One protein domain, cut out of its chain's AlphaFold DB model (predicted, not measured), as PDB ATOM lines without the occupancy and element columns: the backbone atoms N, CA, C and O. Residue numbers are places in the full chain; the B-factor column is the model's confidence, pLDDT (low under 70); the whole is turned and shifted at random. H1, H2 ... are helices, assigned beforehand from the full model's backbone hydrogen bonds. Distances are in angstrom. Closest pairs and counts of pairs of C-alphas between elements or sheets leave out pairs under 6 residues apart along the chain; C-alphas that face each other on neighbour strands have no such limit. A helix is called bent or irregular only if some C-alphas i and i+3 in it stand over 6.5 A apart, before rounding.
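Overview. This is residues 98 to 150 of the 233 residues of an uncharacterized protein of Acidobacteria bacterium 21-70-11 (UniProt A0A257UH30). Picture two helices that run opposite ways, joined by a long loop: the second helix, H2, is long and bent, and its last arm, H2b, packs on H1 at a steep angle. The first arm, H2a, reaches out beyond H1 toward the far end of the shape, where residues 120 to 125 and 127 to 133, of which 129 to 133 belong to H2, stick out. The printed part has 53 residues with two named helices, H1 then H2, and no named strand; the class is all helix. It is only just compact, close to loose, with a radius of gyration of the C-alphas of 11.9 A, and its spans of 36 by 18 by 15 A make it only just a rod.

Arrangement. Start with H1, residues 98 to 112, and go on to H2, residues 129 to 150, assigned as one helix by its hydrogen bonds but bent: C-alphas 139 and 142 are 6.5 A apart. Its arms, H2a, residues 129 to 139, and H2b, residues 142 to 150, stand at a steep tilt of 43 degrees. Look at Ser 106 and Ala 145, where H1 and H2b touch: these closest C-alphas are 5.0 A apart, and the two run opposite ways at a steep tilt of 53 degrees. H1 and H2a are close but not clearly touching, their closest C-alphas, Arg 110 and Leu 138, being 7.9 A apart; they run opposite ways at a shallow tilt of 13 degrees. In H1, H2a and H2b, every O i to N i+4 pair is within hydrogen-bond range.

Along the chain. Find C-alpha 98 at (-37.305, -46.807, 6.324); from there H1 runs 21.4 A to C-alpha 112. H2a begins at C-alpha 129, at (-52.481, -16.405, 9.882), and is 15.7 A long; H2b is 12.5 A long and ends at C-alpha 150, at (-37.725, -42.019, -0.811).

Size, cuts and confidence. The two C-alphas farthest apart, Phe 98 and Arg 127, are 37.0 A apart. The link from H1 to H2 is long, 16 residues, and the printed part has no cut. The mean pLDDT of the printed part is 70.3; look for values under 70 at residues 116 to 132, 134 to 135 and 138 to 139.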
ATOM      1  N   PHE A  98     -36.827 -47.919   7.132       75.31
ATOM      2  CA  PHE A  98     -37.305 -46.807   6.324       75.31
ATOM      3  C   PHE A  98     -38.119 -45.830   7.184       75.31
ATOM      4  O   PHE A  98     -37.808 -44.638   7.195       75.31
ATOM      5  N   ALA A  99     -39.084 -46.311   7.970       75.06
ATOM      6  CA  ALA A  99     -39.910 -45.486   8.852       75.06
ATOM      7  C   ALA A  99     -39.074 -44.706   9.881       75.06
ATOM      8  O   ALA A  99     -39.240 -43.494  10.020       75.06
ATOM      9  N   ARG A 100     -38.079 -45.345  10.516       79.44
ATOM     10  CA  ARG A 100     -37.133 -44.700  11.448       79.44
ATOM     11  C   ARG A 100     -36.379 -43.543  10.795       79.44
ATOM     12  O   ARG A 100     -36.207 -42.491  11.416       79.44
ATOM     13  N   ARG A 101     -35.933 -43.708   9.547       79.62
ATOM     14  CA  ARG A 101     -35.264 -42.635   8.794       79.62
ATOM     15  C   ARG A 101     -36.237 -41.493   8.482       79.62
ATOM     16  O   ARG A 101     -35.921 -40.341   8.777       79.62
ATOM     17  N   GLY A 102     -37.440 -41.808   8.001       78.38
ATOM     18  CA  GLY A 102     -38.498 -40.823   7.748       78.38
ATOM     19  C   GLY A 102     -38.894 -40.041   9.005       78.38
ATOM     20  O   GLY A 102     -39.031 -38.819   8.964       78.38
ATOM     21  N   PHE A 103     -38.981 -40.715  10.153       78.94
ATOM     22  CA  PHE A 103     -39.220 -40.089  11.450       78.94
ATOM     23  C   PHE A 103     -38.112 -39.097  11.828       78.94
ATOM     24  O   PHE A 103     -38.418 -37.978  12.240       78.94
ATOM     25  N   ARG A 104     -36.833 -39.457  11.647       83.44
ATOM     26  CA  ARG A 104     -35.699 -38.547  11.914       83.44
ATOM     27  C   ARG A 104     -35.751 -37.298  11.034       83.44
ATOM     28  O   ARG A 104     -35.571 -36.195  11.547       83.44
ATOM     29  N   ILE A 105     -36.060 -37.456   9.745       82.88
ATOM     30  CA  ILE A 105     -36.236 -36.330   8.814       82.88
ATOM     31  C   ILE A 105     -37.410 -35.449   9.264       82.88
ATOM     32  O   ILE A 105     -37.275 -34.233   9.353       82.88
ATOM     33  N   SER A 106     -38.545 -36.057   9.620       82.00
ATOM     34  CA  SER A 106     -39.722 -35.344  10.132       82.00
ATOM     35  C   SER A 106     -39.403 -34.556  11.404       82.00
ATOM     36  O   SER A 106     -39.815 -33.404  11.536       82.00
ATOM     37  N   LEU A 107     -38.625 -35.134  12.323       82.00
ATOM     38  CA  LEU A 107     -38.187 -34.461  13.545       82.00
ATOM     39  C   LEU A 107     -37.285 -33.259  13.240       82.00
ATOM     40  O   LEU A 107     -37.478 -32.198  13.832       82.00
ATOM     41  N   LEU A 108     -36.336 -33.404  12.309       85.50
ATOM     42  CA  LEU A 108     -35.467 -32.311  11.870       85.50
ATOM     43  C   LEU A 108     -36.282 -31.169  11.248       85.50
ATOM     44  O   LEU A 108     -36.146 -30.025  11.672       85.50
ATOM     45  N   LEU A 109     -37.184 -31.480  10.314       83.38
ATOM     46  CA  LEU A 109     -38.056 -30.489   9.676       83.38
ATOM     47  C   LEU A 109     -38.949 -29.770  10.695       83.38
ATOM     48  O   LEU A 109     -39.098 -28.553  10.636       83.38
ATOM     49  N   ARG A 110     -39.516 -30.499  11.664       78.12
ATOM     50  CA  ARG A 110     -40.312 -29.898  12.747       78.12
ATOM     51  C   ARG A 110     -39.489 -28.939  13.599       78.12
ATOM     52  O   ARG A 110     -39.989 -27.867  13.923       78.12
ATOM     53  N   ARG A 111     -38.244 -29.297  13.935       82.56
ATOM     54  CA  ARG A 111     -37.327 -28.424  14.688       82.56
ATOM     55  C   ARG A 111     -36.997 -27.152  13.912       82.56
ATOM     56  O   ARG A 111     -37.131 -26.071  14.470       82.56
ATOM     57  N   LEU A 112     -36.649 -27.273  12.630       83.62
ATOM     58  CA  LEU A 112     -36.352 -26.125  11.761       83.62
ATOM     59  C   LEU A 112     -37.549 -25.176  11.613       83.62
ATOM     60  O   LEU A 112     -37.378 -23.965  11.544       83.62
ATOM     61  N   LEU A 113     -38.767 -25.721  11.602       77.00
ATOM     62  CA  LEU A 113     -40.003 -24.947  11.488       77.00
ATOM     63  C   LEU A 113     -40.581 -24.503  12.846       77.00
ATOM     64  O   LEU A 113     -41.676 -23.939  12.877       77.00
ATOM     65  N   LEU A 114     -39.879 -24.757  13.960       73.94
ATOM     66  CA  LEU A 114     -40.315 -24.443  15.331       73.94
ATOM     67  C   LEU A 114     -41.704 -25.018  15.672       73.94
ATOM     68  O   LEU A 114     -42.535 -24.392  16.334       73.94
ATOM     69  N   ILE A 115     -41.971 -26.233  15.193       70.31
ATOM     70  CA  ILE A 115     -43.231 -26.948  15.384       70.31
ATOM     71  C   ILE A 115     -43.089 -27.936  16.549       70.31
ATOM     72  O   ILE A 115     -42.604 -29.054  16.368       70.31
ATOM     73  N   ASP A 116     -43.573 -27.551  17.730       63.50
ATOM     74  CA  ASP A 116     -43.527 -28.395  18.941       63.50
ATOM     75  C   ASP A 116     -44.878 -29.070  19.289       63.50
ATOM     76  O   ASP A 116     -44.966 -30.024  20.064       63.50
ATOM     77  N   ARG A 117     -45.981 -28.630  18.669       59.09
ATOM     78  CA  ARG A 117     -47.336 -29.115  18.998       59.09
ATOM     79  C   ARG A 117     -47.752 -30.338  18.171       59.09
ATOM     80  O   ARG A 117     -47.360 -30.488  17.014       59.09
ATOM     81  N   SER A 118     -48.587 -31.206  18.749       58.47
ATOM     82  CA  SER A 118     -49.413 -32.140  17.970       58.47
ATOM     83  C   SER A 118     -50.656 -31.397  17.475       58.47
ATOM     84  O   SER A 118     -51.252 -30.625  18.227       58.47
ATOM     85  N   VAL A 119     -51.038 -31.626  16.212       56.59
ATOM     86  CA  VAL A 119     -52.230 -31.028  15.574       56.59
ATOM     87  C   VAL A 119     -53.483 -31.265  16.419       56.59
ATOM     88  O   VAL A 119     -54.317 -30.378  16.548       56.59
ATOM     89  N   PHE A 120     -53.557 -32.434  17.056       55.94
ATOM     90  CA  PHE A 120     -54.756 -32.962  17.708       55.94
ATOM     91  C   PHE A 120     -54.849 -32.658  19.208       55.94
ATOM     92  O   PHE A 120     -55.869 -32.917  19.832       55.94
ATOM     93  N   SER A 121     -53.796 -32.089  19.800       55.09
ATOM     94  CA  SER A 121     -53.760 -31.722  21.226       55.09
ATOM     95  C   SER A 121     -54.131 -30.257  21.493       55.09
ATOM     96  O   SER A 121     -53.974 -29.784  22.615       55.09
ATOM     97  N   THR A 122     -54.593 -29.518  20.479       53.06
ATOM     98  CA  THR A 122     -54.913 -28.089  20.608       53.06
ATOM     99  C   THR A 122     -56.403 -27.861  20.350       53.06
ATOM    100  O   THR A 122     -56.812 -27.864  19.191       53.06
ATOM    101  N   PRO A 123     -57.234 -27.637  21.382       49.19
ATOM    102  CA  PRO A 123     -58.576 -27.115  21.179       49.19
ATOM    103  C   PRO A 123     -58.447 -25.608  20.947       49.19
ATOM    104  O   PRO A 123     -58.260 -24.868  21.905       49.19
ATOM    105  N   THR A 124     -58.415 -25.110  19.706       52.56
ATOM    106  CA  THR A 124     -58.569 -23.654  19.469       52.56
ATOM    107  C   THR A 124     -58.799 -23.302  17.991       52.56
ATOM    108  O   THR A 124     -58.159 -23.878  17.109       52.56
ATOM    109  N   PRO A 125     -59.669 -22.316  17.696       46.31
ATOM    110  CA  PRO A 125     -59.982 -21.895  16.340       46.31
ATOM    111  C   PRO A 125     -58.779 -21.188  15.706       46.31
ATOM    112  O   PRO A 125     -58.088 -20.393  16.345       46.31
ATOM    113  N   LEU A 126     -58.553 -21.451  14.419       56.53
ATOM    114  CA  LEU A 126     -57.478 -20.904  13.584       56.53
ATOM    115  C   LEU A 126     -57.649 -19.388  13.318       56.53
ATOM    116  O   LEU A 126     -57.845 -18.958  12.174       56.53
ATOM    117  N   ARG A 127     -57.609 -18.563  14.373       53.56
ATOM    118  CA  ARG A 127     -57.868 -17.112  14.315       53.56
ATOM    119  C   ARG A 127     -56.702 -16.305  13.737       53.56
ATOM    120  O   ARG A 127     -56.939 -15.261  13.146       53.56
ATOM    121  N   THR A 128     -55.459 -16.791  13.823       58.59
ATOM    122  CA  THR A 128     -54.282 -16.078  13.288       58.59
ATOM    123  C   THR A 128     -53.714 -16.730  12.021       58.59
ATOM    124  O   THR A 128     -53.708 -17.956  11.875       58.59
ATOM    125  N   ARG A 129     -53.177 -15.914  11.094       66.25
ATOM    126  CA  ARG A 129     -52.481 -16.405   9.882       66.25
ATOM    127  C   ARG A 129     -51.318 -17.341  10.228       66.25
ATOM    128  O   ARG A 129     -51.141 -18.365   9.571       66.25
ATOM    129  N   ARG A 130     -50.575 -17.036  11.298       65.00
ATOM    130  CA  ARG A 130     -49.470 -17.868  11.799       65.00
ATOM    131  C   ARG A 130     -49.952 -19.239  12.280       65.00
ATOM    132  O   ARG A 130     -49.349 -20.239  11.910       65.00
ATOM    133  N   ALA A 131     -51.068 -19.313  13.013       63.38
ATOM    134  CA  ALA A 131     -51.651 -20.593  13.426       63.38
ATOM    135  C   ALA A 131     -52.101 -21.440  12.222       63.38
ATOM    136  O   ALA A 131     -51.842 -22.639  12.193       63.38
ATOM    137  N   ARG A 132     -52.685 -20.818  11.184       69.50
ATOM    138  CA  ARG A 132     -53.044 -21.507   9.927       69.50
ATOM    139  C   ARG A 132     -51.827 -22.045   9.181       69.50
ATOM    140  O   ARG A 132     -51.874 -23.163   8.675       69.50
ATOM    141  N   LEU A 133     -50.745 -21.272   9.111       71.25
ATOM    142  CA  LEU A 133     -49.490 -21.698   8.486       71.25
ATOM    143  C   LEU A 133     -48.847 -22.860   9.244       71.25
ATOM    144  O   LEU A 133     -48.500 -23.858   8.620       71.25
ATOM    145  N   VAL A 134     -48.759 -22.777  10.573       68.62
ATOM    146  CA  VAL A 134     -48.239 -23.864  11.420       68.62
ATOM    147  C   VAL A 134     -49.105 -25.117  11.292       68.62
ATOM    148  O   VAL A 134     -48.570 -26.209  11.139       68.62
ATOM    149  N   TYR A 135     -50.432 -24.971  11.270       68.62
ATOM    150  CA  TYR A 135     -51.364 -26.078  11.048       68.62
ATOM    151  C   TYR A 135     -51.154 -26.725   9.670       68.62
ATOM    152  O   TYR A 135     -51.002 -27.939   9.568       68.62
ATOM    153  N   ARG A 136     -51.045 -25.932   8.596       72.81
ATOM    154  CA  ARG A 136     -50.733 -26.450   7.250       72.81
ATOM    155  C   ARG A 136     -49.369 -27.143   7.203       72.81
ATOM    156  O   ARG A 136     -49.261 -28.222   6.626       72.81
ATOM    157  N   ALA A 137     -48.344 -26.556   7.815       71.69
ATOM    158  CA  ALA A 137     -47.005 -27.133   7.876       71.69
ATOM    159  C   ALA A 137     -47.001 -28.459   8.651       71.69
ATOM    160  O   ALA A 137     -46.415 -29.432   8.189       71.69
ATOM    161  N   LEU A 138     -47.727 -28.546   9.767       68.94
ATOM    162  CA  LEU A 138     -47.880 -29.770  10.554       68.94
ATOM    163  C   LEU A 138     -48.402 -30.959   9.734       68.94
ATOM    164  O   LEU A 138     -47.948 -32.085   9.944       68.94
ATOM    165  N   TRP A 139     -49.315 -30.704   8.794       69.38
ATOM    166  CA  TRP A 139     -49.848 -31.706   7.868       69.38
ATOM    167  C   TRP A 139     -48.909 -32.027   6.701       69.38
ATOM    168  O   TRP A 139     -48.915 -33.146   6.195       69.38
ATOM    169  N   ARG A 140     -48.091 -31.061   6.267       76.75
ATOM    170  CA  ARG A 140     -47.175 -31.213   5.122       76.75
ATOM    171  C   ARG A 140     -45.826 -31.814   5.498       76.75
ATOM    172  O   ARG A 140     -45.230 -32.492   4.672       76.75
ATOM    173  N   VAL A 141     -45.342 -31.598   6.720       77.50
ATOM    174  CA  VAL A 141     -44.029 -32.097   7.157       77.50
ATOM    175  C   VAL A 141     -43.925 -33.626   7.102       77.50
ATOM    176  O   VAL A 141     -42.911 -34.099   6.600       77.50
ATOM    177  N   PRO A 142     -44.923 -34.422   7.543       70.62
ATOM    178  CA  PRO A 142     -44.879 -35.871   7.363       70.62
ATOM    179  C   PRO A 142     -44.761 -36.289   5.890       70.62
ATOM    180  O   PRO A 142     -43.940 -37.145   5.575       70.62
ATOM    181  N   ASP A 143     -45.515 -35.645   4.992       71.94
ATOM    182  CA  ASP A 143     -45.475 -35.904   3.544       71.94
ATOM    183  C   ASP A 143     -44.114 -35.533   2.929       71.94
ATOM    184  O   ASP A 143     -43.526 -36.305   2.174       71.94
ATOM    185  N   LEU A 144     -43.560 -34.376   3.301       77.12
ATOM    186  CA  LEU A 144     -42.240 -33.943   2.846       77.12
ATOM    187  C   LEU A 144     -41.131 -34.862   3.370       77.12
ATOM    188  O   LEU A 144     -40.267 -35.279   2.603       77.12
ATOM    189  N   ALA A 145     -41.166 -35.205   4.659       77.00
ATOM    190  CA  ALA A 145     -40.211 -36.123   5.267       77.00
ATOM    191  C   ALA A 145     -40.236 -37.485   4.575       77.00
ATOM    192  O   ALA A 145     -39.187 -38.062   4.303       77.00
ATOM    193  N   PHE A 146     -41.436 -37.963   4.248       71.62
ATOM    194  CA  PHE A 146     -41.635 -39.182   3.491       71.62
ATOM    195  C   PHE A 146     -41.019 -39.093   2.082       71.62
ATOM    196  O   PHE A 146     -40.212 -39.950   1.723       71.62
ATOM    197  N   LYS A 147     -41.315 -38.038   1.311       74.50
ATOM    198  CA  LYS A 147     -40.740 -37.825  -0.033       74.50
ATOM    199  C   LYS A 147     -39.214 -37.774  -0.005       74.50
ATOM    200  O   LYS A 147     -38.564 -38.459  -0.789       74.50
ATOM    201  N   LEU A 148     -38.640 -37.033   0.942       78.31
ATOM    202  CA  LEU A 148     -37.189 -36.977   1.136       78.31
ATOM    203  C   LEU A 148     -36.613 -38.359   1.464       78.31
ATOM    204  O   LEU A 148     -35.582 -38.743   0.926       78.31
ATOM    205  N   ASN A 149     -37.307 -39.143   2.289       73.56
ATOM    206  CA  ASN A 149     -36.885 -40.495   2.646       73.56
ATOM    207  C   ASN A 149     -36.858 -41.464   1.449       73.56
ATOM    208  O   ASN A 149     -36.066 -42.404   1.445       73.56
ATOM    209  N   VAL A 150     -37.719 -41.249   0.445       70.25
ATOM    210  CA  VAL A 150     -37.725 -42.019  -0.811       70.25
ATOM    211  C   VAL A 150     -36.550 -41.640  -1.714       70.25
ATOM    212  O   VAL A 150     -35.960 -42.533  -2.316       70.25
TER     213      VAL A 150